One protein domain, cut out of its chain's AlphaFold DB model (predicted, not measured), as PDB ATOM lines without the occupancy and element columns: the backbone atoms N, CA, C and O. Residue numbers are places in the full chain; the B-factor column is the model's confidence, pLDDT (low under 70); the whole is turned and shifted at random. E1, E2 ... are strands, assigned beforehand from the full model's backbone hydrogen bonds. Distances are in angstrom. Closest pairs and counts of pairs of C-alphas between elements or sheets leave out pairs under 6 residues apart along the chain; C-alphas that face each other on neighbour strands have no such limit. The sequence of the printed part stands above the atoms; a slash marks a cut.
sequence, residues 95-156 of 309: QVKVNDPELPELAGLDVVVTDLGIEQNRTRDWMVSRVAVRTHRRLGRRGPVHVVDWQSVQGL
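Overview. This is residues 95 to 156 of the 309 residues of the protein "MgtE intracellular N domain protein" of Mycobacterium intracellulare 1956 (UniProt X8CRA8). Picture a long, twisted hairpin, E2 with E3, that makes the longest axis; the short strand E1 lies along the first residues of E2, and the short strand E4 along the second half of E3. Together they form one strongly twisted sheet, with the loop 121 to 125 at one end of the long axis and the loop 136 to 144 at the other. The printed part has 62 residues with no named helix and four named strands in the chain order E1 E2 E3 E4, which is also the sheet's order, antiparallel throughout. The class is all strand, though under half of the residues, 30 of 62, are in named elements. The whole is only just compact, close to loose, with a radius of gyration of the C-alphas of 12.7 A, and only just elongated, spanning 44 by 22 by 18 A.

Arrangement. Start at the inner strands E2, residues 110 to 120, and E3, residues 126 to 135, an antiparallel hairpin at 156 degrees between directions. Look at N 117 and O 130, 2.8 A apart, and N 132 and O 115, 2.9 A apart, both within hydrogen-bond range. On E3 go on to the edge strand E4, residues 145 to 149; E3 and E4 are an antiparallel hairpin at 140 degrees, with N 133 and O 146 2.8 A apart, within hydrogen-bond range. Return to E2, which bends by 59 degrees at residue 114. Before the bend its neighbour is the other edge strand, E1, residues 95 to 98, antiparallel and also a hairpin with it; N 96 and O 111 are 2.8 A apart, within hydrogen-bond range, and C-alphas 95 and 112 face each other at 4.5 A. E1 and E4 are only just apart, closest 8.0 A. The four strands are a meander, each the antiparallel neighbour of the one before. From edge to edge the strands' lines turn by 117 degrees and the way across turns by 66 degrees.

Along the chain. Find C-alpha 110 at (144.298, 158.657, 154.928); from there E2 runs 29.1 A to C-alpha 120 at (123.064, 150.582, 136.753). E3 comes back over 27.4 A, from Trp 126 to Thr 135. E1 begins at C-alpha 95 and E4 ends at C-alpha 149, at (135.306, 148.927, 145.345).

Size, cuts and confidence. The two C-alphas farthest apart, those of Thr 123 and Leu 139, are 45.2 A apart. The printed part has no cut. The link E1 to E2 is long, E2 to E3 tight, E3 to E4 short. The mean pLDDT of the printed part is 87.2; residues 136 to 142 are under 70.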
ATOM      1  N   GLN A  95     138.137 162.703 153.434       86.81
ATOM      2  CA  GLN A  95     139.164 161.737 153.810       86.81
ATOM      3  C   GLN A  95     138.537 160.411 154.226       86.81
ATOM      4  O   GLN A  95     137.623 160.340 155.046       86.81
ATOM      5  N   VAL A  96     139.064 159.342 153.657       90.94
ATOM      6  CA  VAL A  96     138.612 157.974 153.858       90.94
ATOM      7  C   VAL A  96     139.820 157.079 154.071       90.94
ATOM      8  O   VAL A  96     140.946 157.412 153.694       90.94
ATOM      9  N   LYS A  97     139.577 155.910 154.652       91.44
ATOM     10  CA  LYS A  97     140.568 154.838 154.728       91.44
ATOM     11  C   LYS A  97     140.194 153.752 153.747       91.44
ATOM     12  O   LYS A  97     139.029 153.375 153.652       91.44
ATOM     13  N   VAL A  98     141.182 153.230 153.042       93.62
ATOM     14  CA  VAL A  98     140.980 152.127 152.104       93.62
ATOM     15  C   VAL A  98     141.574 150.866 152.700       93.62
ATOM     16  O   VAL A  98     142.728 150.848 153.120       93.62
ATOM     17  N   ASN A  99     140.758 149.820 152.758       92.25
ATOM     18  CA  ASN A  99     141.181 148.476 153.113       92.25
ATOM     19  C   ASN A  99     140.854 147.550 151.942       92.25
ATOM     20  O   ASN A  99     139.809 146.901 151.935       92.25
ATOM     21  N   ASP A 100     141.721 147.573 150.933       92.19
ATOM     22  CA  ASP A 100     141.606 146.754 149.731       92.19
ATOM     23  C   ASP A 100     142.786 145.767 149.680       92.19
ATOM     24  O   ASP A 100     143.936 146.218 149.660       92.19
ATOM     25  N   PRO A 101     142.545 144.442 149.680       89.88
ATOM     26  CA  PRO A 101     143.610 143.444 149.594       89.88
ATOM     27  C   PRO A 101     144.480 143.568 148.338       89.88
ATOM     28  O   PRO A 101     145.641 143.164 148.366       89.88
ATOM     29  N   GLU A 102     143.940 144.122 147.248       90.50
ATOM     30  CA  GLU A 102     144.668 144.315 145.990       90.50
ATOM     31  C   GLU A 102     145.580 145.554 146.021       90.50
ATOM     32  O   GLU A 102     146.477 145.678 145.187       90.50
ATOM     33  N   LEU A 103     145.390 146.460 146.989       89.50
ATOM     34  CA  LEU A 103     146.152 147.706 147.139       89.50
ATOM     35  C   LEU A 103     146.684 147.877 148.575       89.50
ATOM     36  O   LEU A 103     146.302 148.823 149.277       89.50
ATOM     37  N   PRO A 104     147.612 147.010 149.028       88.44
ATOM     38  CA  PRO A 104     148.164 147.070 150.384       88.44
ATOM     39  C   PRO A 104     148.932 148.372 150.660       88.44
ATOM     40  O   PRO A 104     149.041 148.800 151.803       88.44
ATOM     41  N   GLU A 105     149.423 149.041 149.618       88.75
ATOM     42  CA  GLU A 105     150.077 150.353 149.686       88.75
ATOM     43  C   GLU A 105     149.182 151.492 150.195       88.75
ATOM     44  O   GLU A 105     149.697 152.509 150.659       88.75
ATOM     45  N   LEU A 106     147.856 151.341 150.109       87.81
ATOM     46  CA  LEU A 106     146.890 152.313 150.626       87.81
ATOM     47  C   LEU A 106     146.440 151.988 152.056       87.81
ATOM     48  O   LEU A 106     145.814 152.829 152.705       87.81
ATOM     49  N   ALA A 107     146.752 150.790 152.558       88.38
ATOM     50  CA  ALA A 107     146.295 150.336 153.860       88.38
ATOM     51  C   ALA A 107     146.865 151.213 154.984       88.38
ATOM     52  O   ALA A 107     148.070 151.434 155.095       88.38
ATOM     53  N   GLY A 108     145.977 151.722 155.841       83.62
ATOM     54  CA  GLY A 108     146.342 152.565 156.984       83.62
ATOM     55  C   GLY A 108     146.672 154.023 156.647       83.62
ATOM     56  O   GLY A 108     146.898 154.802 157.571       83.62
ATOM     57  N   LEU A 109     146.656 154.412 155.368       87.69
ATOM     58  CA  LEU A 109     146.808 155.802 154.944       87.69
ATOM     59  C   LEU A 109     145.448 156.503 154.872       87.69
ATOM     60  O   LEU A 109     144.453 155.915 154.446       87.69
ATOM     61  N   ASP A 110     145.431 157.786 155.226       87.25
ATOM     62  CA  ASP A 110     144.298 158.657 154.928       87.25
ATOM     63  C   ASP A 110     144.392 159.103 153.462       87.25
ATOM     64  O   ASP A 110     145.382 159.699 153.016       87.25
ATOM     65  N   VAL A 111     143.358 158.778 152.691       91.12
ATOM     66  CA  VAL A 111     143.242 159.110 151.268       91.12
ATOM     67  C   VAL A 111     142.005 159.958 151.032       91.12
ATOM     68  O   VAL A 111     141.069 159.942 151.818       91.12
ATOM     69  N   VAL A 112     141.993 160.715 149.945       90.12
ATOM     70  CA  VAL A 112     140.912 161.646 149.618       90.12
ATOM     71  C   VAL A 112     140.070 161.078 148.485       90.12
ATOM     72  O   VAL A 112     140.624 160.603 147.489       90.12
ATOM     73  N   VAL A 113     138.744 161.138 148.614       91.88
ATOM     74  CA  VAL A 113     137.815 160.766 147.539       91.88
ATOM     75  C   VAL A 113     137.859 161.817 146.434       91.88
ATOM     76  O   VAL A 113     137.635 162.995 146.670       91.88
ATOM     77  N   THR A 114     138.128 161.390 145.209       91.62
ATOM     78  CA  THR A 114     138.202 162.263 144.026       91.62
ATOM     79  C   THR A 114     137.003 162.119 143.102       91.62
ATOM     80  O   THR A 114     136.638 163.080 142.434       91.62
ATOM     81  N   ASP A 115     136.388 160.938 143.058       95.00
ATOM     82  CA  ASP A 115     135.194 160.686 142.253       95.00
ATOM     83  C   ASP A 115     134.445 159.444 142.754       95.00
ATOM     84  O   ASP A 115     135.006 158.594 143.451       95.00
ATOM     85  N   LEU A 116     133.184 159.309 142.349       96.12
ATOM     86  CA  LEU A 116     132.346 158.143 142.606       96.12
ATOM     87  C   LEU A 116     131.909 157.519 141.284       96.12
ATOM     88  O   LEU A 116     131.318 158.177 140.429       96.12
ATOM     89  N   GLY A 117     132.185 156.230 141.123       96.06
ATOM     90  CA  GLY A 117     131.709 155.434 140.005       96.06
ATOM     91  C   GLY A 117     130.306 154.905 140.281       96.06
ATOM     92  O   GLY A 117     130.102 154.142 141.223       96.06
ATOM     93  N   ILE A 118     129.351 155.299 139.443       95.06
ATOM     94  CA  ILE A 118     127.978 154.804 139.432       95.06
ATOM     95  C   ILE A 118     127.729 153.860 138.263       95.06
ATOM     96  O   ILE A 118     128.192 154.081 137.134       95.06
ATOM     97  N   GLU A 119     126.951 152.825 138.535       93.31
ATOM     98  CA  GLU A 119     126.557 151.801 137.580       93.31
ATOM     99  C   GLU A 119     125.097 151.422 137.796       93.31
ATOM    100  O   GLU A 119     124.567 151.492 138.907       93.31
ATOM    101  N   GLN A 120     124.440 151.033 136.710       90.88
ATOM    102  CA  GLN A 120     123.064 150.582 136.753       90.88
ATOM    103  C   GLN A 120     123.035 149.064 136.950       90.88
ATOM    104  O   GLN A 120     123.693 148.318 136.225       90.88
ATOM    105  N   ASN A 121     122.283 148.600 137.941       88.69
ATOM    106  CA  ASN A 121     122.143 147.177 138.223       88.69
ATOM    107  C   ASN A 121     121.075 146.516 137.316       88.69
ATOM    108  O   ASN A 121     120.436 147.159 136.481       88.69
ATOM    109  N   ARG A 122     120.828 145.213 137.516       86.25
ATOM    110  CA  ARG A 122     119.814 144.453 136.756       86.25
ATOM    111  C   ARG A 122     118.381 144.970 136.944       86.25
ATOM    112  O   ARG A 122     117.576 144.826 136.030       86.25
ATOM    113  N   THR A 123     118.061 145.570 138.093       86.81
ATOM    114  CA  THR A 123     116.747 146.175 138.381       86.81
ATOM    115  C   THR A 123     116.623 147.608 137.870       86.81
ATOM    116  O   THR A 123     115.601 148.243 138.106       86.81
ATOM    117  N   ARG A 124     117.618 148.099 137.116       84.81
ATOM    118  CA  ARG A 124     117.710 149.474 136.609       84.81
ATOM    119  C   ARG A 124     117.923 150.541 137.686       84.81
ATOM    120  O   ARG A 124     117.834 151.729 137.373       84.81
ATOM    121  N   ASP A 125     118.295 150.145 138.898       88.75
ATOM    122  CA  ASP A 125     118.697 151.080 139.942       88.75
ATOM    123  C   ASP A 125     120.146 151.511 139.729       88.75
ATOM    124  O   ASP A 125     121.038 150.687 139.508       88.75
ATOM    125  N   TRP A 126     120.384 152.812 139.828       93.81
ATOM    126  CA  TRP A 126     121.727 153.371 139.824       93.81
ATOM    127  C   TRP A 126     122.343 153.234 141.214       93.81
ATOM    128  O   TRP A 126     121.762 153.679 142.204       93.81
ATOM    129  N   MET A 127     123.523 152.630 141.291       94.69
ATOM    130  CA  MET A 127     124.245 152.399 142.539       94.69
ATOM    131  C   MET A 127     125.684 152.885 142.422       94.69
ATOM    132  O   MET A 127     126.284 152.812 141.352       94.69
ATOM    133  N   VAL A 128     126.251 153.354 143.530       95.06
ATOM    134  CA  VAL A 128     127.682 153.655 143.632       95.06
ATOM    135  C   VAL A 128     128.432 152.334 143.793       95.06
ATOM    136  O   VAL A 128     128.266 151.648 144.800       95.06
ATOM    137  N   SER A 129     129.226 151.942 142.799       93.81
ATOM    138  CA  SER A 129     129.999 150.690 142.808       93.81
ATOM    139  C   SER A 129     131.489 150.905 143.033       93.81
ATOM    140  O   SER A 129     132.139 150.083 143.672       93.81
ATOM    141  N   ARG A 130     132.032 152.028 142.560       95.56
ATOM    142  CA  ARG A 130     133.463 152.331 142.652       95.56
ATOM    143  C   ARG A 130     133.698 153.666 143.335       95.56
ATOM    144  O   ARG A 130     132.879 154.578 143.242       95.56
ATOM    145  N   VAL A 131     134.858 153.806 143.958       95.94
ATOM    146  CA  VAL A 131     135.336 155.067 144.527       95.94
ATOM    147  C   VAL A 131     136.732 155.323 143.985       95.94
ATOM    148  O   VAL A 131     137.622 154.485 144.115       95.94
ATOM    149  N   ALA A 132     136.925 156.479 143.360       95.94
ATOM    150  CA  ALA A 132     138.238 156.931 142.939       95.94
ATOM    151  C   ALA A 132     138.873 157.714 144.090       95.94
ATOM    152  O   ALA A 132     138.341 158.741 144.509       95.94
ATOM    153  N   VAL A 133     140.012 157.256 144.595       94.44
ATOM    154  CA  VAL A 133     140.730 157.854 145.723       94.44
ATOM    155  C   VAL A 133     142.131 158.295 145.316       94.44
ATOM    156  O   VAL A 133     142.724 157.764 144.376       94.44
ATOM    157  N   ARG A 134     142.701 159.246 146.054       91.19
ATOM    158  CA  ARG A 134     144.106 159.642 145.911       91.19
ATOM    159  C   ARG A 134     144.784 159.795 147.263       91.19
ATOM    160  O   ARG A 134     144.177 160.263 148.221       91.19
ATOM    161  N   THR A 135     146.086 159.548 147.311       87.12
ATOM    162  CA  THR A 135     146.911 159.946 148.459       87.12
ATOM    163  C   THR A 135     147.170 161.458 148.445       87.12
ATOM    164  O   THR A 135     147.492 162.040 147.401       87.12
ATOM    165  N   HIS A 136     147.050 162.111 149.606       69.12
ATOM    166  CA  HIS A 136     147.417 163.519 149.773       69.12
ATOM    167  C   HIS A 136     148.915 163.617 150.114       69.12
ATOM    168  O   HIS A 136     149.336 163.256 151.211       69.12
ATOM    169  N   ARG A 137     149.762 164.073 149.180       65.06
ATOM    170  CA  ARG A 137     151.208 164.246 149.435       65.06
ATOM    171  C   ARG A 137     151.513 165.681 149.876       65.06
ATOM    172  O   ARG A 137     151.034 166.629 149.261       65.06
ATOM    173  N   ARG A 138     152.374 165.838 150.891       53.69
ATOM    174  CA  ARG A 138     152.738 167.117 151.550       53.69
ATOM    175  C   ARG A 138     153.379 168.198 150.654       53.69
ATOM    176  O   ARG A 138     153.569 169.307 151.125       53.69
ATOM    177  N   LEU A 139     153.714 167.911 149.392       56.00
ATOM    178  CA  LEU A 139     154.481 168.818 148.515       56.00
ATOM    179  C   LEU A 139     153.732 169.255 147.237       56.00
ATOM    180  O   LEU A 139     154.347 169.475 146.198       56.00
ATOM    181  N   GLY A 140     152.396 169.289 147.254       52.12
ATOM    182  CA  GLY A 140     151.582 169.732 146.106       52.12
ATOM    183  C   GLY A 140     151.579 168.780 144.898       52.12
ATOM    184  O   GLY A 140     150.835 168.979 143.937       52.12
ATOM    185  N   ARG A 141     152.362 167.692 144.933       58.69
ATOM    186  CA  ARG A 141     152.323 166.640 143.913       58.69
ATOM    187  C   ARG A 141     151.086 165.768 144.095       58.69
ATOM    188  O   ARG A 141     151.009 164.929 144.989       58.69
ATOM    189  N   ARG A 142     150.148 165.950 143.174       66.00
ATOM    190  CA  ARG A 142     148.987 165.098 142.927       66.00
ATOM    191  C   ARG A 142     149.428 163.635 142.713       66.00
ATOM    192  O   ARG A 142     149.975 163.310 141.666       66.00
ATOM    193  N   GLY A 143     149.212 162.766 143.710       74.75
ATOM    194  CA  GLY A 143     149.486 161.319 143.617       74.75
ATOM    195  C   GLY A 143     148.579 160.598 142.604       74.75
ATOM    196  O   GLY A 143     147.580 161.191 142.187       74.75
ATOM    197  N   PRO A 144     148.896 159.356 142.193       87.06
ATOM    198  CA  PRO A 144     148.041 158.591 141.285       87.06
ATOM    199  C   PRO A 144     146.630 158.411 141.865       87.06
ATOM    200  O   PRO A 144     146.441 158.395 143.084       87.06
ATOM    201  N   VAL A 145     145.643 158.323 140.973       91.88
ATOM    202  CA  VAL A 145     144.260 158.000 141.336       91.88
ATOM    203  C   VAL A 145     144.115 156.484 141.309       91.88
ATOM    204  O   VAL A 145     144.429 155.858 140.298       91.88
ATOM    205  N   HIS A 146     143.630 155.916 142.406       94.19
ATOM    206  CA  HIS A 146     143.306 154.500 142.525       94.19
ATOM    207  C   HIS A 146     141.790 154.340 142.529       94.19
ATOM    208  O   HIS A 146     141.084 155.132 143.149       94.19
ATOM    209  N   VAL A 147     141.280 153.323 141.842       95.75
ATOM    210  CA  VAL A 147     139.845 153.029 141.796       95.75
ATOM    211  C   VAL A 147     139.604 151.751 142.577       95.75
ATOM    212  O   VAL A 147     140.091 150.695 142.188       95.75
ATOM    213  N   VAL A 148     138.839 151.857 143.656       95.31
ATOM    214  CA  VAL A 148     138.547 150.746 144.569       95.31
ATOM    215  C   VAL A 148     137.057 150.452 144.610       95.31
ATOM    216  O   VAL A 148     136.235 151.277 144.195       95.31
ATOM    217  N   ASP A 149     136.702 149.260 145.078       94.38
ATOM    218  CA  ASP A 149     135.306 148.927 145.345       94.38
ATOM    219  C   ASP A 149     134.764 149.775 146.507       94.38
ATOM    220  O   ASP A 149     135.485 150.084 147.460       94.38
ATOM    221  N   TRP A 150     133.482 150.146 146.448       91.69
ATOM    222  CA  TRP A 150     132.804 150.846 147.543       91.69
ATOM    223  C   TRP A 150     132.995 150.146 148.902       91.69
ATOM    224  O   TRP A 150     133.202 150.802 149.926       91.69
ATOM    225  N   GLN A 151     132.967 148.812 148.925       90.56
ATOM    226  CA  GLN A 151     133.102 148.020 150.148       90.56
ATOM    227  C   GLN A 151     134.487 148.168 150.796       90.56
ATOM    228  O   GLN A 151     134.606 148.093 152.026       90.56
ATOM    229  N   SER A 152     135.518 148.476 150.011       92.25
ATOM    230  CA  SER A 152     136.881 148.703 150.496       92.25
ATOM    231  C   SER A 152     137.059 150.073 151.182       92.25
ATOM    232  O   SER A 152     138.069 150.282 151.851       92.25
ATOM    233  N   VAL A 153     136.093 151.009 151.093       91.50
ATOM    234  CA  VAL A 153     136.259 152.421 151.530       91.50
ATOM    235  C   VAL A 153     135.567 152.763 152.846       91.50
ATOM    236  O   VAL A 153     134.343 152.887 152.917       91.50
ATOM    237  N   GLN A 154     136.323 152.926 153.925       88.19
ATOM    238  CA  GLN A 154     135.829 153.268 155.262       88.19
ATOM    239  C   GLN A 154     135.842 154.784 155.495       88.19
ATOM    240  O   GLN A 154     136.698 155.488 154.974       88.19
ATOM    241  N   GLY A 155     134.923 155.291 156.322       81.62
ATOM    242  CA  GLY A 155     134.833 156.726 156.639       81.62
ATOM    243  C   GLY A 155     133.739 157.481 155.881       81.62
ATOM    244  O   GLY A 155     133.484 158.637 156.181       81.62
ATOM    245  N   LEU A 156     133.016 156.823 154.970       81.88
ATOM    246  CA  LEU A 156     131.811 157.371 154.341       81.88
ATOM    247  C   LEU A 156     130.568 156.936 155.124       81.88
ATOM    248  O   LEU A 156     129.820 156.057 154.703       81.88
TER     249      LEU A 156